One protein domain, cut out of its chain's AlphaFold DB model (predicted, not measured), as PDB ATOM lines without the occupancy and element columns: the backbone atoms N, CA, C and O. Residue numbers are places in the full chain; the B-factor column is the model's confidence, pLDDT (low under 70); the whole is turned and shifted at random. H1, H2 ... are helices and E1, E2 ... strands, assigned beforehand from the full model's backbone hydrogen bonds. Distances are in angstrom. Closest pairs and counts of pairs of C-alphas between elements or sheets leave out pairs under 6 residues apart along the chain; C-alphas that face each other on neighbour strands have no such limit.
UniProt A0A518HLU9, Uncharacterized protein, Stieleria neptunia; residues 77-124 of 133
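AT A GLANCE: This is residues 77 to 124 of the 133 residues of an uncharacterized protein of Stieleria neptunia (UniProt A0A518HLU9). A helix, H1, and a longer strand, E2, pack together through a few close residues, and a small turn formed by the first printed residues and the short strand E1 lies apart from both. Residues 77 to 78 fold back beside residues 83 to 84 of E1, and the far end of E2 with residues 121 to 124 runs out toward one end of the longest axis. The printed part has 48 residues, with one named helix and two named strands in the order E1, H1, E2; the two strands do not pair with each other. The class is mixed, helices and strands, though under half of the residues are in named elements. The whole is compact, with a radius of gyration of the C-alphas of 10.9 A, and elongated, with spans of 34 by 21 by 17 A.

HOW THE PARTS SIT: Residues 77 to 78 pair with residues 83 to 84 of E1, residues 83 to 85, antiparallel. E1 is apart from H1, residues 96 to 105. E1 is also apart from E2, residues 114 to 120. The closest C-alphas of H1 and E2 are those of Ala 99 and Ile 116, 6.9 A apart, and 4 pairs of their C-alphas are within 8 A. Their centres are 11.6 A apart. E1 and E2 each pair with no named strand. In H1 every O i to N i+4 pair is within hydrogen-bond range.

IN THESE COORDINATES: E1 begins at C-alpha 83, (251.947, 305.309, 214.800), and has 3 residues. H1 runs 14.4 A from C-alpha 96, (263.386, 292.089, 205.829), to C-alpha 105. E2, the longest strand, runs 18.7 A and ends at C-alpha 120, (251.338, 285.768, 208.562).

THE WHOLE: The C-alphas farthest apart are those of Gly 107 and Gln 124, 34.3 A. The printed part has no cut. The links from E1 to H1 and from H1 to E2 are short. Mean pLDDT of the printed part is 89.9; residues 122 to 124 are under 70.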
ATOM      1  N   LEU A  77     254.742 299.225 213.414       94.44
ATOM      2  CA  LEU A  77     254.818 300.584 212.892       94.44
ATOM      3  C   LEU A  77     254.018 300.728 211.592       94.44
ATOM      4  O   LEU A  77     254.185 299.955 210.645       94.44
ATOM      5  N   GLN A  78     253.198 301.772 211.519       95.44
ATOM      6  CA  GLN A  78     252.586 302.241 210.280       95.44
ATOM      7  C   GLN A  78     253.383 303.439 209.747       95.44
ATOM      8  O   GLN A  78     253.257 304.546 210.262       95.44
ATOM      9  N   LEU A  79     254.187 303.240 208.695       92.19
ATOM     10  CA  LEU A  79     255.088 304.275 208.163       92.19
ATOM     11  C   LEU A  79     254.359 305.555 207.738       92.19
ATOM     12  O   LEU A  79     254.879 306.648 207.930       92.19
ATOM     13  N   ALA A  80     253.149 305.429 207.189       86.88
ATOM     14  CA  ALA A  80     252.378 306.574 206.703       86.88
ATOM     15  C   ALA A  80     251.987 307.564 207.814       86.88
ATOM     16  O   ALA A  80     251.803 308.746 207.540       86.88
ATOM     17  N   THR A  81     251.831 307.085 209.050       89.44
ATOM     18  CA  THR A  81     251.358 307.884 210.192       89.44
ATOM     19  C   THR A  81     252.388 307.994 211.313       89.44
ATOM     20  O   THR A  81     252.218 308.812 212.213       89.44
ATOM     21  N   GLY A  82     253.436 307.165 211.297       91.19
ATOM     22  CA  GLY A  82     254.408 307.047 212.385       91.19
ATOM     23  C   GLY A  82     253.832 306.437 213.670       91.19
ATOM     24  O   GLY A  82     254.454 306.540 214.724       91.19
ATOM     25  N   GLN A  83     252.639 305.832 213.619       92.12
ATOM     26  CA  GLN A  83     251.947 305.309 214.800       92.12
ATOM     27  C   GLN A  83     252.226 303.819 215.045       92.12
ATOM     28  O   GLN A  83     252.430 303.042 214.112       92.12
ATOM     29  N   TRP A  84     252.166 303.421 216.322       92.56
ATOM     30  CA  TRP A  84     252.251 302.030 216.775       92.56
ATOM     31  C   TRP A  84     250.857 301.401 216.867       92.56
ATOM     32  O   TRP A  84     250.076 301.706 217.777       92.56
ATOM     33  N   CYS A  85     250.552 300.492 215.949       90.19
ATOM     34  CA  CYS A  85     249.231 299.896 215.777       90.19
ATOM     35  C   CYS A  85     249.287 298.361 215.770       90.19
ATOM     36  O   CYS A  85     250.341 297.752 215.938       90.19
ATOM     37  N   LEU A  86     248.129 297.715 215.637       89.50
ATOM     38  CA  LEU A  86     248.064 296.262 215.465       89.50
ATOM     39  C   LEU A  86     248.612 295.859 214.082       89.50
ATOM     40  O   LEU A  86     248.491 296.651 213.143       89.50
ATOM     41  N   PRO A  87     249.127 294.625 213.907       89.38
ATOM     42  CA  PRO A  87     249.716 294.169 212.644       89.38
ATOM     43  C   PRO A  87     248.826 294.379 211.411       89.38
ATOM     44  O   PRO A  87     249.322 294.703 210.334       89.38
ATOM     45  N   ASN A  88     247.502 294.277 211.565       87.75
ATOM     46  CA  ASN A  88     246.539 294.479 210.475       87.75
ATOM     47  C   ASN A  88     246.613 295.875 209.837       87.75
ATOM     48  O   ASN A  88     246.343 296.012 208.646       87.75
ATOM     49  N   TRP A  89     247.016 296.885 210.609       89.00
ATOM     50  CA  TRP A  89     247.083 298.288 210.189       89.00
ATOM     51  C   TRP A  89     248.515 298.780 209.945       89.00
ATOM     52  O   TRP A  89     248.721 299.926 209.543       89.00
ATOM     53  N   ALA A  90     249.509 297.932 210.199       92.50
ATOM     54  CA  ALA A  90     250.916 298.274 210.080       92.50
ATOM     55  C   ALA A  90     251.415 298.216 208.629       92.50
ATOM     56  O   ALA A  90     250.718 297.767 207.716       92.50
ATOM     57  N   THR A  91     252.644 298.677 208.402       93.50
ATOM     58  CA  THR A  91     253.282 298.609 207.084       93.50
ATOM     59  C   THR A  91     253.997 297.276 206.892       93.50
ATOM     60  O   THR A  91     254.958 296.978 207.593       93.50
ATOM     61  N   TRP A  92     253.534 296.492 205.916       93.94
ATOM     62  CA  TRP A  92     254.066 295.168 205.592       93.94
ATOM     63  C   TRP A  92     255.128 295.249 204.501       93.94
ATOM     64  O   TRP A  92     254.886 295.827 203.439       93.94
ATOM     65  N   PHE A  93     256.268 294.608 204.736       92.94
ATOM     66  CA  PHE A  93     257.355 294.505 203.772       92.94
ATOM     67  C   PHE A  93     257.445 293.080 203.207       92.94
ATOM     68  O   PHE A  93     257.329 292.109 203.958       92.94
ATOM     69  N   PRO A  94     257.694 292.920 201.896       90.81
ATOM     70  CA  PRO A  94     257.858 291.601 201.283       90.81
ATOM     71  C   PRO A  94     259.184 290.922 201.672       90.81
ATOM     72  O   PRO A  94     259.327 289.715 201.520       90.81
ATOM     73  N   SER A  95     260.160 291.682 202.172       91.19
ATOM     74  CA  SER A  95     261.478 291.200 202.588       91.19
ATOM     75  C   SER A  95     261.974 291.977 203.819       91.19
ATOM     76  O   SER A  95     261.484 293.083 204.075       91.19
ATOM     77  N   PRO A  96     262.932 291.438 204.599       92.88
ATOM     78  CA  PRO A  96     263.386 292.089 205.829       92.88
ATOM     79  C   PRO A  96     264.248 293.331 205.555       92.88
ATOM     80  O   PRO A  96     264.240 294.265 206.349       92.88
ATOM     81  N   GLY A  97     264.960 293.376 204.422       95.19
ATOM     82  CA  GLY A  97     265.870 294.474 204.069       95.19
ATOM     83  C   GLY A  97     265.211 295.860 204.091       95.19
ATOM     84  O   GLY A  97     265.671 296.725 204.830       95.19
ATOM     85  N   PRO A  98     264.100 296.081 203.363       94.31
ATOM     86  CA  PRO A  98     263.353 297.335 203.425       94.31
ATOM     87  C   PRO A  98     262.895 297.701 204.840       94.31
ATOM     88  O   PRO A  98     263.013 298.858 205.230       94.31
ATOM     89  N   ALA A  99     262.431 296.731 205.637       94.62
ATOM     90  CA  ALA A  99     262.016 296.982 207.017       94.62
ATOM     91  C   ALA A  99     263.185 297.499 207.879       94.62
ATOM     92  O   ALA A  99     263.020 298.438 208.656       94.62
ATOM     93  N   VAL A 100     264.378 296.922 207.701       95.75
ATOM     94  CA  VAL A 100     265.618 297.348 208.370       95.75
ATOM     95  C   VAL A 100     266.024 298.767 207.958       95.75
ATOM     96  O   VAL A 100     266.346 299.582 208.826       95.75
ATOM     97  N   VAL A 101     265.992 299.071 206.657       95.88
ATOM     98  CA  VAL A 101     266.334 300.402 206.123       95.88
ATOM     99  C   VAL A 101     265.384 301.456 206.685       95.88
ATOM    100  O   VAL A 101     265.841 302.398 207.321       95.88
ATOM    101  N   TYR A 102     264.067 301.246 206.582       95.50
ATOM    102  CA  TYR A 102     263.090 302.203 207.107       95.50
ATOM    103  C   TYR A 102     263.180 302.385 208.625       95.50
ATOM    104  O   TYR A 102     263.037 303.503 209.114       95.50
ATOM    105  N   ALA A 103     263.432 301.320 209.389       94.44
ATOM    106  CA  ALA A 103     263.646 301.450 210.828       94.44
ATOM    107  C   ALA A 103     264.866 302.335 211.140       94.44
ATOM    108  O   ALA A 103     264.799 303.181 212.032       94.44
ATOM    109  N   SER A 104     265.952 302.162 210.385       93.81
ATOM    110  CA  SER A 104     267.197 302.915 210.561       93.81
ATOM    111  C   SER A 104     267.046 304.380 210.143       93.81
ATOM    112  O   SER A 104     267.456 305.263 210.892       93.81
ATOM    113  N   ASP A 105     266.389 304.642 209.009       95.12
ATOM    114  CA  ASP A 105     266.127 305.993 208.489       95.12
ATOM    115  C   ASP A 105     265.249 306.821 209.440       95.12
ATOM    116  O   ASP A 105     265.404 308.037 209.547       95.12
ATOM    117  N   LEU A 106     264.352 306.162 210.179       93.12
ATOM    118  CA  LEU A 106     263.532 306.783 211.223       93.12
ATOM    119  C   LEU A 106     264.258 306.926 212.574       93.12
ATOM    120  O   LEU A 106     263.683 307.444 213.531       93.12
ATOM    121  N   GLY A 107     265.513 306.477 212.672       93.75
ATOM    122  CA  GLY A 107     266.344 306.588 213.872       93.75
ATOM    123  C   GLY A 107     266.118 305.494 214.921       93.75
ATOM    124  O   GLY A 107     266.615 305.611 216.046       93.75
ATOM    125  N   TYR A 108     265.395 304.420 214.593       94.00
ATOM    126  CA  TYR A 108     265.186 303.310 215.520       94.00
ATOM    127  C   TYR A 108     266.395 302.374 215.577       94.00
ATOM    128  O   TYR A 108     266.975 301.983 214.565       94.00
ATOM    129  N   ARG A 109     266.745 301.935 216.792       92.56
ATOM    130  CA  ARG A 109     267.798 300.934 217.013       92.56
ATOM    131  C   ARG A 109     267.198 299.531 217.028       92.56
ATOM    132  O   ARG A 109     266.535 299.152 217.997       92.56
ATOM    133  N   ILE A 110     267.461 298.754 215.983       92.62
ATOM    134  CA  ILE A 110     266.996 297.365 215.869       92.62
ATOM    135  C   ILE A 110     267.640 296.502 216.971       92.62
ATOM    136  O   ILE A 110     268.816 296.656 217.293       92.62
ATOM    137  N   GLY A 111     266.847 295.640 217.609       87.31
ATOM    138  CA  GLY A 111     267.227 294.810 218.757       87.31
ATOM    139  C   GLY A 111     267.225 295.543 220.104       87.31
ATOM    140  O   GLY A 111     267.276 294.895 221.154       87.31
ATOM    141  N   LYS A 112     267.131 296.880 220.108       87.88
ATOM    142  CA  LYS A 112     267.019 297.700 221.328       87.88
ATOM    143  C   LYS A 112     265.640 298.335 221.463       87.88
ATOM    144  O   LYS A 112     264.950 298.052 222.428       87.88
ATOM    145  N   SER A 113     265.254 299.170 220.504       90.12
ATOM    146  CA  SER A 113     263.984 299.908 220.508       90.12
ATOM    147  C   SER A 113     262.896 299.189 219.714       90.12
ATOM    148  O   SER A 113     261.718 299.252 220.056       90.12
ATOM    149  N   VAL A 114     263.299 298.522 218.633       93.56
ATOM    150  CA  VAL A 114     262.397 297.839 217.701       93.56
ATOM    151  C   VAL A 114     262.964 296.486 217.313       93.56
ATOM    152  O   VAL A 114     264.173 296.266 217.394       93.56
ATOM    153  N   GLU A 115     262.108 295.595 216.844       94.75
ATOM    154  CA  GLU A 115     262.472 294.296 216.293       94.75
ATOM    155  C   GLU A 115     261.850 294.132 214.908       94.75
ATOM    156  O   GLU A 115     260.787 294.680 214.621       94.75
ATOM    157  N   ILE A 116     262.534 293.396 214.033       95.00
ATOM    158  CA  ILE A 116     262.008 293.048 212.714       95.00
ATOM    159  C   ILE A 116     261.427 291.643 212.823       95.00
ATOM    160  O   ILE A 116     262.166 290.674 213.026       95.00
ATOM    161  N   ILE A 117     260.104 291.549 212.732       94.44
ATOM    162  CA  ILE A 117     259.365 290.299 212.919       94.44
ATOM    163  C   ILE A 117     258.699 289.874 211.620       94.44
ATOM    164  O   ILE A 117     258.267 290.718 210.832       94.44
ATOM    165  N   TYR A 118     258.593 288.566 211.412       92.88
ATOM    166  CA  TYR A 118     257.789 287.995 210.342       92.88
ATOM    167  C   TYR A 118     256.439 287.540 210.893       92.88
ATOM    168  O   TYR A 118     256.387 286.780 211.863       92.88
ATOM    169  N   LEU A 119     255.349 287.994 210.274       90.62
ATOM    170  CA  LEU A 119     253.999 287.537 210.590       90.62
ATOM    171  C   LEU A 119     253.310 286.997 209.341       90.62
ATOM    172  O   LEU A 119     253.629 287.363 208.211       90.62
ATOM    173  N   GLN A 120     252.332 286.129 209.561       87.69
ATOM    174  CA  GLN A 120     251.338 285.768 208.562       87.69
ATOM    175  C   GLN A 120     250.061 286.513 208.936       87.69
ATOM    176  O   GLN A 120     249.709 286.575 210.115       87.69
ATOM    177  N   ARG A 121     249.392 287.131 207.964       79.81
ATOM    178  CA  ARG A 121     248.033 287.612 208.195       79.81
ATOM    179  C   ARG A 121     247.179 286.377 208.416       79.81
ATOM    180  O   ARG A 121     247.181 285.480 207.574       79.81
ATOM    181  N   ASP A 122     246.456 286.334 209.532       68.12
ATOM    182  CA  ASP A 122     245.380 285.366 209.683       68.12
ATOM    183  C   ASP A 122     244.485 285.511 208.459       68.12
ATOM    184  O   ASP A 122     243.869 286.560 208.233       68.12
ATOM    185  N   ARG A 123     244.452 284.461 207.634       56.19
ATOM    186  CA  ARG A 123     243.371 284.283 206.684       56.19
ATOM    187  C   ARG A 123     242.130 284.226 207.546       56.19
ATOM    188  O   ARG A 123     241.827 283.184 208.115       56.19
ATOM    189  N   GLN A 124     241.431 285.350 207.670       49.69
ATOM    190  CA  GLN A 124     240.045 285.315 208.079       49.69
ATOM    191  C   GLN A 124     239.360 284.473 207.015       49.69
ATOM    192  O   GLN A 124     239.026 284.954 205.934       49.69
TER     193      GLN A 124